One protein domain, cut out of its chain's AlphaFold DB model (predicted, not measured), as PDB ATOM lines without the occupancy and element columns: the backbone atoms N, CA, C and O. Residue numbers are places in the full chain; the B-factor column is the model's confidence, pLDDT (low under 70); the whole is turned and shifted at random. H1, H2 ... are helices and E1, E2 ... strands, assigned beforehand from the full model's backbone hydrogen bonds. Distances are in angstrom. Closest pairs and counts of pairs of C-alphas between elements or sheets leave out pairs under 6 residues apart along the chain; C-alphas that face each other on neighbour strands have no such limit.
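What this domain is: This is residues 5 to 79 of the 86 residues of an uncharacterized protein of uncultured archaeon (UniProt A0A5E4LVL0). One long helix, H1, packs across one face of a twisted five-stranded sheet, whose other face has no named helix. H1 covers E1, E2 and E3, while E5 lies at the far edge. The printed part has 75 residues, in the order H1, E1, E2, E3, E4, E5; the mixed sheet runs E1, E2, E3, E4, E5. The class is mixed, helices and strands, and the whole is compact, with a radius of gyration of the C-alphas of 11.3 A and spans of 32 by 28 by 20 A.

Where its parts are: H1, residues 5 to 21, begins at C-alpha 5 (3.697, 50.281, 9.181) and is 24.3 A long. E1 is residues 26 to 29, E2 44 to 47 and E3 59 to 62. E4, residues 67 to 72, is 15.5 A long. E5, residues 75 to 78, ends at C-alpha 78 (-6.440, 39.817, 14.528).

How they stand to each other: H1 is on the sheet, two layers with the helix on one face, at a height over the sheet of 8.9 A. It runs across the strands, at 68 degrees to E3 on the local plane. The closest C-alphas of H1 and E2 are those of Cys 14 and Ile 47, 6.7 A. In H1 every O i to N i+4 pair is within hydrogen-bond range. E1 and E2 form an antiparallel hairpin, with N 28 and O 45 at 3.0 A. E2 and E3 are parallel, with N 46 and O 59 at 2.8 A. E3, E4 and E5 make a meander, each strand the antiparallel neighbour of the one before: N 60 and O 69 are 2.9 A apart, N 70 and O 77 2.9 A.

The domain as a whole: The C-alphas farthest apart, of Glu 20 and Asn 73, are 33.3 A apart. The links E1 to E2 and E2 to E3 are long. The printed part has no cut, and no printed residue is under 70 in pLDDT.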
ATOM      1  N   GLU A   5       3.301  49.953  10.548       96.56
ATOM      2  CA  GLU A   5       3.697  50.281   9.181       96.56
ATOM      3  C   GLU A   5       3.687  49.035   8.287       96.56
ATOM      4  O   GLU A   5       3.167  49.079   7.172       96.56
ATOM      5  N   GLU A   6       4.188  47.903   8.785       97.69
ATOM      6  CA  GLU A   6       4.145  46.622   8.072       97.69
ATOM      7  C   GLU A   6       2.711  46.129   7.873       97.69
ATOM      8  O   GLU A   6       2.351  45.725   6.769       97.69
ATOM      9  N   ILE A   7       1.875  46.195   8.918       98.00
ATOM     10  CA  ILE A   7       0.451  45.845   8.816       98.00
ATOM     11  C   ILE A   7      -0.218  46.694   7.732       98.00
ATOM     12  O   ILE A   7      -0.882  46.148   6.848       98.00
ATOM     13  N   GLN A   8      -0.016  48.014   7.771       98.25
ATOM     14  CA  GLN A   8      -0.614  48.931   6.803       98.25
ATOM     15  C   GLN A   8      -0.155  48.610   5.378       98.25
ATOM     16  O   GLN A   8      -0.986  48.502   4.479       98.25
ATOM     17  N   LYS A   9       1.144  48.360   5.180       98.31
ATOM     18  CA  LYS A   9       1.706  47.980   3.880       98.31
ATOM     19  C   LYS A   9       1.049  46.725   3.301       98.31
ATOM     20  O   LYS A   9       0.721  46.691   2.114       98.31
ATOM     21  N   VAL A  10       0.840  45.697   4.125       98.50
ATOM     22  CA  VAL A  10       0.170  44.460   3.694       98.50
ATOM     23  C   VAL A  10      -1.296  44.731   3.343       98.50
ATOM     24  O   VAL A  10      -1.776  44.252   2.313       98.50
ATOM     25  N   MET A  11      -2.003  45.522   4.153       98.56
ATOM     26  CA  MET A  11      -3.404  45.878   3.905       98.56
ATOM     27  C   MET A  11      -3.589  46.682   2.613       98.56
ATOM     28  O   MET A  11      -4.472  46.358   1.821       98.56
ATOM     29  N   ASP A  12      -2.734  47.675   2.362       98.62
ATOM     30  CA  ASP A  12      -2.787  48.501   1.151       98.62
ATOM     31  C   ASP A  12      -2.597  47.657  -0.112       98.62
ATOM     32  O   ASP A  12      -3.300  47.829  -1.114       98.62
ATOM     33  N   TRP A  13      -1.678  46.689  -0.059       98.69
ATOM     34  CA  TRP A  13      -1.492  45.739  -1.147       98.69
ATOM     35  C   TRP A  13      -2.716  44.841  -1.347       98.69
ATOM     36  O   TRP A  13      -3.103  44.605  -2.492       98.69
ATOM     37  N   CYS A  14      -3.363  44.378  -0.273       98.50
ATOM     38  CA  CYS A  14      -4.574  43.565  -0.382       98.50
ATOM     39  C   CYS A  14      -5.733  44.347  -1.019       98.50
ATOM     40  O   CYS A  14      -6.392  43.839  -1.924       98.50
ATOM     41  N   GLU A  15      -5.948  45.596  -0.599       98.31
ATOM     42  CA  GLU A  15      -6.961  46.503  -1.163       98.31
ATOM     43  C   GLU A  15      -6.745  46.732  -2.661       98.31
ATOM     44  O   GLU A  15      -7.672  46.605  -3.467       98.31
ATOM     45  N   LYS A  16      -5.501  47.033  -3.050       98.31
ATOM     46  CA  LYS A  16      -5.124  47.185  -4.457       98.31
ATOM     47  C   LYS A  16      -5.388  45.895  -5.238       98.31
ATOM     48  O   LYS A  16      -6.072  45.924  -6.258       98.31
ATOM     49  N   THR A  17      -4.911  44.766  -4.721       98.25
ATOM     50  CA  THR A  17      -5.037  43.455  -5.368       98.25
ATOM     51  C   THR A  17      -6.502  43.056  -5.549       98.25
ATOM     52  O   THR A  17      -6.892  42.607  -6.626       98.25
ATOM     53  N   LYS A  18      -7.359  43.273  -4.542       97.06
ATOM     54  CA  LYS A  18      -8.798  42.991  -4.645       97.06
ATOM     55  C   LYS A  18      -9.454  43.794  -5.767       97.06
ATOM     56  O   LYS A  18     -10.195  43.224  -6.571       97.06
ATOM     57  N   LYS A  19      -9.163  45.098  -5.838       97.00
ATOM     58  CA  LYS A  19      -9.690  45.992  -6.882       97.00
ATOM     59  C   LYS A  19      -9.246  45.557  -8.277       97.00
ATOM     60  O   LYS A  19     -10.069  45.521  -9.183       97.00
ATOM     61  N   GLU A  20      -7.979  45.181  -8.440       97.75
ATOM     62  CA  GLU A  20      -7.428  44.731  -9.726       97.75
ATOM     63  C   GLU A  20      -8.006  43.390 -10.184       97.75
ATOM     64  O   GLU A  20      -8.266  43.192 -11.370       97.75
ATOM     65  N   ARG A  21      -8.211  42.447  -9.257       95.38
ATOM     66  CA  ARG A  21      -8.739  41.119  -9.590       95.38
ATOM     67  C   ARG A  21     -10.245  41.115  -9.826       95.38
ATOM     68  O   ARG A  21     -10.708  40.265 -10.583       95.38
ATOM     69  N   ASN A  22     -10.986  42.024  -9.188       94.19
ATOM     70  CA  ASN A  22     -12.440  42.159  -9.303       94.19
ATOM     71  C   ASN A  22     -13.194  40.830  -9.072       94.19
ATOM     72  O   ASN A  22     -14.021  40.403  -9.878       94.19
ATOM     73  N   ARG A  23     -12.860  40.130  -7.979       94.00
ATOM     74  CA  ARG A  23     -13.477  38.855  -7.571       94.00
ATOM     75  C   ARG A  23     -14.045  38.959  -6.162       94.00
ATOM     76  O   ARG A  23     -13.610  39.802  -5.382       94.00
ATOM     77  N   LEU A  24     -14.978  38.060  -5.839       93.94
ATOM     78  CA  LEU A  24     -15.562  37.958  -4.498       93.94
ATOM     79  C   LEU A  24     -14.496  37.680  -3.429       93.94
ATOM     80  O   LEU A  24     -14.478  38.344  -2.401       93.94
ATOM     81  N   TYR A  25     -13.610  36.724  -3.706       96.62
ATOM     82  CA  TYR A  25     -12.431  36.417  -2.906       96.62
ATOM     83  C   TYR A  25     -11.210  36.308  -3.822       96.62
ATOM     84  O   TYR A  25     -11.325  35.981  -5.010       96.62
ATOM     85  N   VAL A  26     -10.031  36.567  -3.267       98.12
ATOM     86  CA  VAL A  26      -8.757  36.500  -3.988       98.12
ATOM     87  C   VAL A  26      -7.755  35.714  -3.156       98.12
ATOM     88  O   VAL A  26      -7.680  35.884  -1.947       98.12
ATOM     89  N   ILE A  27      -6.989  34.833  -3.794       98.25
ATOM     90  CA  ILE A  27      -5.929  34.064  -3.141       98.25
ATOM     91  C   ILE A  27      -4.663  34.291  -3.946       98.25
ATOM     92  O   ILE A  27      -4.635  34.004  -5.141       98.25
ATOM     93  N   GLU A  28      -3.633  34.801  -3.290       98.31
ATOM     94  CA  GLU A  28      -2.380  35.175  -3.935       98.31
ATOM     95  C   GLU A  28      -1.189  34.683  -3.122       98.31
ATOM     96  O   GLU A  28      -1.270  34.479  -1.906       98.31
ATOM     97  N   ARG A  29      -0.057  34.489  -3.800       98.25
ATOM     98  CA  ARG A  29       1.207  34.201  -3.115       98.25
ATOM     99  C   ARG A  29       1.591  35.391  -2.250       98.25
ATOM    100  O   ARG A  29       1.457  36.523  -2.695       98.25
ATOM    101  N   ASN A  30       2.089  35.129  -1.044       98.19
ATOM    102  CA  ASN A  30       2.540  36.180  -0.142       98.19
ATOM    103  C   ASN A  30       3.780  36.897  -0.721       98.19
ATOM    104  O   ASN A  30       4.859  36.295  -0.732       98.19
ATOM    105  N   PRO A  31       3.673  38.163  -1.172       98.12
ATOM    106  CA  PRO A  31       4.803  38.881  -1.759       98.12
ATOM    107  C   PRO A  31       5.766  39.430  -0.696       98.12
ATOM    108  O   PRO A  31       6.859  39.869  -1.030       98.12
ATOM    109  N   PHE A  32       5.377  39.404   0.581       98.00
ATOM    110  CA  PHE A  32       6.139  39.968   1.696       98.00
ATOM    111  C   PHE A  32       6.959  38.924   2.446       98.00
ATOM    112  O   PHE A  32       7.568  39.245   3.464       98.00
ATOM    113  N   ARG A  33       6.952  37.670   1.981       95.44
ATOM    114  CA  ARG A  33       7.560  36.545   2.692       95.44
ATOM    115  C   ARG A  33       9.032  36.794   3.015       95.44
ATOM    116  O   ARG A  33       9.456  36.472   4.116       95.44
ATOM    117  N   ASP A  34       9.782  37.385   2.095       95.69
ATOM    118  CA  ASP A  34      11.222  37.598   2.274       95.69
ATOM    119  C   ASP A  34      11.555  38.971   2.881       95.69
ATOM    120  O   ASP A  34      12.655  39.163   3.395       95.69
ATOM    121  N   GLU A  35      10.595  39.901   2.879       96.00
ATOM    122  CA  GLU A  35      10.780  41.287   3.321       96.00
ATOM    123  C   GLU A  35      10.327  41.530   4.769       96.00
ATOM    124  O   GLU A  35      10.964  42.289   5.492       96.00
ATOM    125  N   ILE A  36       9.230  40.898   5.200       96.88
ATOM    126  CA  ILE A  36       8.601  41.139   6.503       96.88
ATOM    127  C   ILE A  36       8.703  39.866   7.348       96.88
ATOM    128  O   ILE A  36       8.108  38.835   7.028       96.88
ATOM    129  N   ASP A  37       9.432  39.929   8.462       96.00
ATOM    130  CA  ASP A  37       9.792  38.741   9.248       96.00
ATOM    131  C   ASP A  37       8.576  37.928   9.718       96.00
ATOM    132  O   ASP A  37       8.551  36.703   9.579       96.00
ATOM    133  N   TRP A  38       7.537  38.587  10.242       95.94
ATOM    134  CA  TRP A  38       6.338  37.895  10.736       95.94
ATOM    135  C   TRP A  38       5.474  37.312   9.608       95.94
ATOM    136  O   TRP A  38       4.656  36.424   9.854       95.94
ATOM    137  N   MET A  39       5.689  37.751   8.364       97.62
ATOM    138  CA  MET A  39       4.991  37.247   7.184       97.62
ATOM    139  C   MET A  39       5.594  35.948   6.640       97.62
ATOM    140  O   MET A  39       4.906  35.225   5.920       97.62
ATOM    141  N   ARG A  40       6.832  35.592   7.015       96.69
ATOM    142  CA  ARG A  40       7.559  34.401   6.519       96.69
ATOM    143  C   ARG A  40       6.787  33.088   6.623       96.69
ATOM    144  O   ARG A  40       6.965  32.199   5.786       96.69
ATOM    145  N   ARG A  41       5.953  32.967   7.660       95.56
ATOM    146  CA  ARG A  41       5.136  31.777   7.943       95.56
ATOM    147  C   ARG A  41       3.956  31.602   6.987       95.56
ATOM    148  O   ARG A  41       3.491  30.481   6.824       95.56
ATOM    149  N   PHE A  42       3.460  32.679   6.380       97.75
ATOM    150  CA  PHE A  42       2.282  32.629   5.520       97.75
ATOM    151  C   PHE A  42       2.705  32.395   4.076       97.75
ATOM    152  O   PHE A  42       3.452  33.184   3.497       97.75
ATOM    153  N   ILE A  43       2.217  31.306   3.486       96.94
ATOM    154  CA  ILE A  43       2.523  30.957   2.094       96.94
ATOM    155  C   ILE A  43       1.661  31.797   1.148       96.94
ATOM    156  O   ILE A  43       2.156  32.324   0.149       96.94
ATOM    157  N   LEU A  44       0.376  31.935   1.481       98.50
ATOM    158  CA  LEU A  44      -0.599  32.702   0.716       98.50
ATOM    159  C   LEU A  44      -1.257  33.773   1.588       98.50
ATOM    160  O   LEU A  44      -1.287  33.675   2.819       98.50
ATOM    161  N   ILE A  45      -1.824  34.765   0.908       98.69
ATOM    162  CA  ILE A  45      -2.748  35.743   1.470       98.69
ATOM    163  C   ILE A  45      -4.114  35.503   0.822       98.69
ATOM    164  O   ILE A  45      -4.234  35.462  -0.404       98.69
ATOM    165  N   GLU A  46      -5.136  35.313   1.651       98.69
ATOM    166  CA  GLU A  46      -6.517  35.048   1.253       98.69
ATOM    167  C   GLU A  46      -7.379  36.272   1.585       98.69
ATOM    168  O   GLU A  46      -7.650  36.574   2.744       98.69
ATOM    169  N   ILE A  47      -7.786  37.012   0.560       98.69
ATOM    170  CA  ILE A  47      -8.555  38.251   0.667       98.69
ATOM    171  C   ILE A  47     -10.048  37.924   0.575       98.69
ATOM    172  O   ILE A  47     -10.493  37.322  -0.406       98.69
ATOM    173  N   ASP A  48     -10.792  38.312   1.611       98.25
ATOM    174  CA  ASP A  48     -12.236  38.111   1.821       98.25
ATOM    175  C   ASP A  48     -12.719  36.669   1.700       98.25
ATOM    176  O   ASP A  48     -13.910  36.397   1.529       98.25
ATOM    177  N   ARG A  49     -11.800  35.710   1.817       97.75
ATOM    178  CA  ARG A  49     -12.203  34.323   1.953       97.75
ATOM    179  C   ARG A  49     -12.814  34.123   3.345       97.75
ATOM    180  O   ARG A  49     -12.178  34.507   4.328       97.75
ATOM    181  N   PRO A  50     -13.998  33.491   3.454       96.88
ATOM    182  CA  PRO A  50     -14.592  33.176   4.748       96.88
ATOM    183  C   PRO A  50     -13.620  32.382   5.624       96.88
ATOM    184  O   PRO A  50     -12.985  31.435   5.150       96.88
ATOM    185  N   LYS A  51     -13.515  32.754   6.901       95.94
ATOM    186  CA  LYS A  51     -12.590  32.156   7.882       95.94
ATOM    187  C   LYS A  51     -12.816  30.654   8.076       95.94
ATOM    188  O   LYS A  51     -11.881  29.926   8.397       95.94
ATOM    189  N   GLU A  52     -14.035  30.185   7.838       95.94
ATOM    190  CA  GLU A  52     -14.446  28.779   7.888       95.94
ATOM    191  C   GLU A  52     -13.877  27.974   6.711       95.94
ATOM    192  O   GLU A  52     -13.684  26.766   6.812       95.94
ATOM    193  N   SER A  53     -13.613  28.647   5.587       97.00
ATOM    194  CA  SER A  53     -13.107  28.051   4.344       97.00
ATOM    195  C   SER A  53     -11.636  28.366   4.068       97.00
ATOM    196  O   SER A  53     -11.054  27.776   3.155       97.00
ATOM    197  N   ALA A  54     -11.054  29.328   4.783       97.38
ATOM    198  CA  ALA A  54      -9.666  29.736   4.638       97.38
ATOM    199  C   ALA A  54      -8.705  28.714   5.252       97.38
ATOM    200  O   ALA A  54      -9.024  28.005   6.210       97.38
ATOM    201  N   SER A  55      -7.493  28.642   4.705       97.38
ATOM    202  CA  SER A  55      -6.458  27.783   5.265       97.38
ATOM    203  C   SER A  55      -5.948  28.350   6.584       97.38
ATOM    204  O   SER A  55      -5.555  29.512   6.674       97.38
ATOM    205  N   LYS A  56      -5.825  27.484   7.593       97.19
ATOM    206  CA  LYS A  56      -5.232  27.826   8.897       97.19
ATOM    207  C   LYS A  56      -3.745  28.215   8.811       97.19
ATOM    208  O   LYS A  56      -3.212  28.772   9.766       97.19
ATOM    209  N   ASN A  57      -3.085  27.932   7.685       97.12
ATOM    210  CA  ASN A  57      -1.668  28.239   7.447       97.12
ATOM    211  C   ASN A  57      -1.445  29.556   6.682       97.12
ATOM    212  O   ASN A  57      -0.301  29.952   6.466       97.12
ATOM    213  N   ASN A  58      -2.517  30.224   6.252       98.12
ATOM    214  CA  ASN A  58      -2.444  31.441   5.453       98.12
ATOM    215  C   ASN A  58      -2.872  32.667   6.257       98.12
ATOM    216  O   ASN A  58      -3.483  32.563   7.323       98.12
ATOM    217  N   LEU A  59      -2.525  33.839   5.731       98.44
ATOM    218  CA  LEU A  59      -3.026  35.107   6.238       98.44
ATOM    219  C   LEU A  59      -4.382  35.390   5.597       98.44
ATOM    220  O   LEU A  59      -4.523  35.229   4.386       98.44
ATOM    221  N   VAL A  60      -5.349  35.852   6.381       98.75
ATOM    222  CA  VAL A  60      -6.648  36.289   5.862       98.75
ATOM    223  C   VAL A  60      -6.751  37.800   5.973       98.75
ATOM    224  O   VAL A  60      -6.517  38.358   7.042       98.75
ATOM    225  N   TYR A  61      -7.117  38.465   4.885       98.75
ATOM    226  CA  TYR A  61      -7.458  39.882   4.898       98.75
ATOM    227  C   TYR A  61      -8.967  40.057   4.744       98.75
ATOM    228  O   TYR A  61      -9.561  39.516   3.816       98.75
ATOM    229  N   ASP A  62      -9.572  40.824   5.644       98.19
ATOM    230  CA  ASP A  62     -10.977  41.220   5.603       98.19
ATOM    231  C   ASP A  62     -11.052  42.689   5.175       98.19
ATOM    232  O   ASP A  62     -10.638  43.581   5.922       98.19
ATOM    233  N   SER A  63     -11.548  42.940   3.966       97.38
ATOM    234  CA  SER A  63     -11.653  44.289   3.392       97.38
ATOM    235  C   SER A  63     -12.802  45.115   3.975       97.38
ATOM    236  O   SER A  63     -12.756  46.344   3.924       97.38
ATOM    237  N   LEU A  64     -13.824  44.471   4.554       96.62
ATOM    238  CA  LEU A  64     -14.935  45.169   5.198       96.62
ATOM    239  C   LEU A  64     -14.468  45.784   6.518       96.62
ATOM    240  O   LEU A  64     -14.700  46.964   6.779       96.62
ATOM    241  N   LEU A  65     -13.783  44.986   7.338       97.62
ATOM    242  CA  LEU A  65     -13.247  45.425   8.625       97.62
ATOM    243  C   LEU A  65     -11.889  46.116   8.498       97.62
ATOM    244  O   LEU A  65     -11.451  46.766   9.447       97.62
ATOM    245  N   LYS A  66     -11.228  45.967   7.345       97.38
ATOM    246  CA  LYS A  66      -9.845  46.389   7.092       97.38
ATOM    247  C   LYS A  66      -8.901  45.804   8.136       97.38
ATOM    248  O   LYS A  66      -8.212  46.523   8.855       97.38
ATOM    249  N   GLN A  67      -8.907  44.478   8.254       98.19
ATOM    250  CA  GLN A  67      -8.147  43.757   9.274       98.19
ATOM    251  C   GLN A  67      -7.462  42.525   8.695       98.19
ATOM    252  O   GLN A  67      -8.016  41.822   7.852       98.19
ATOM    253  N   LEU A  68      -6.260  42.249   9.195       98.50
ATOM    254  CA  LEU A  68      -5.539  41.012   8.935       98.50
ATOM    255  C   LEU A  68      -5.788  40.027  10.073       98.50
ATOM    256  O   LEU A  68      -5.775  40.396  11.247       98.50
ATOM    257  N   TRP A  69      -5.982  38.769   9.714       98.50
ATOM    258  CA  TRP A  69      -6.316  37.685  10.617       98.50
ATOM    259  C   TRP A  69      -5.367  36.519  10.392       98.50
ATOM    260  O   TRP A  69      -5.061  36.146   9.260       98.50
ATOM    261  N   GLN A  70      -4.948  35.906  11.486       98.00
ATOM    262  CA  GLN A  70      -4.195  34.663  11.484       98.00
ATOM    263  C   GLN A  70      -4.907  33.635  12.347       98.00
ATOM    264  O   GLN A  70      -5.464  33.966  13.392       98.00
ATOM    265  N   HIS A  71      -4.844  32.374  11.947       97.94
ATOM    266  CA  HIS A  71      -5.280  31.297  12.816       97.94
ATOM    267  C   HIS A  71      -4.141  30.940  13.784       97.94
ATOM    268  O   HIS A  71      -3.009  30.677  13.369       97.94
ATOM    269  N   MET A  72      -4.422  30.956  15.085       94.75
ATOM    270  CA  MET A  72      -3.461  30.632  16.137       94.75
ATOM    271  C   MET A  72      -4.188  30.008  17.330       94.75
ATOM    272  O   MET A  72      -5.163  30.560  17.828       94.75
ATOM    273  N   ASN A  73      -3.694  28.860  17.804       94.56
ATOM    274  CA  ASN A  73      -4.246  28.135  18.958       94.56
ATOM    275  C   ASN A  73      -5.742  27.790  18.833       94.56
ATOM    276  O   ASN A  73      -6.485  27.874  19.804       94.56
ATOM    277  N   GLY A  74      -6.178  27.400  17.631       94.62
ATOM    278  CA  GLY A  74      -7.558  26.971  17.377       94.62
ATOM    279  C   GLY A  74      -8.549  28.102  17.107       94.62
ATOM    280  O   GLY A  74      -9.718  27.805  16.889       94.62
ATOM    281  N   ASP A  75      -8.097  29.357  17.090       97.38
ATOM    282  CA  ASP A  75      -8.959  30.519  16.879       97.38
ATOM    283  C   ASP A  75      -8.347  31.524  15.890       97.38
ATOM    284  O   ASP A  75      -7.131  31.557  15.667       97.38
ATOM    285  N   TRP A  76      -9.194  32.354  15.289       97.62
ATOM    286  CA  TRP A  76      -8.792  33.455  14.424       97.62
ATOM    287  C   TRP A  76      -8.497  34.695  15.254       97.62
ATOM    288  O   TRP A  76      -9.381  35.301  15.853       97.62
ATOM    289  N   ARG A  77      -7.238  35.124  15.235       97.06
ATOM    290  CA  ARG A  77      -6.786  36.325  15.927       97.06
ATOM    291  C   ARG A  77      -6.427  37.407  14.934       97.06
ATOM    292  O   ARG A  77      -5.750  37.154  13.937       97.06
ATOM    293  N   LYS A  78      -6.865  38.621  15.238       97.50
ATOM    294  CA  LYS A  78      -6.440  39.817  14.528       97.50
ATOM    295  C   LYS A  78      -4.928  40.001  14.706       97.50
ATOM    296  O   LYS A  78      -4.397  39.772  15.792       97.50
ATOM    297  N   ILE A  79      -4.242  40.381  13.634       96.56
ATOM    298  CA  ILE A  79      -2.854  40.839  13.693       96.56
ATOM    299  C   ILE A  79      -2.873  42.266  14.246       96.56
ATOM    300  O   ILE A  79      -3.504  43.155  13.671       96.56
TER     301      ILE A  79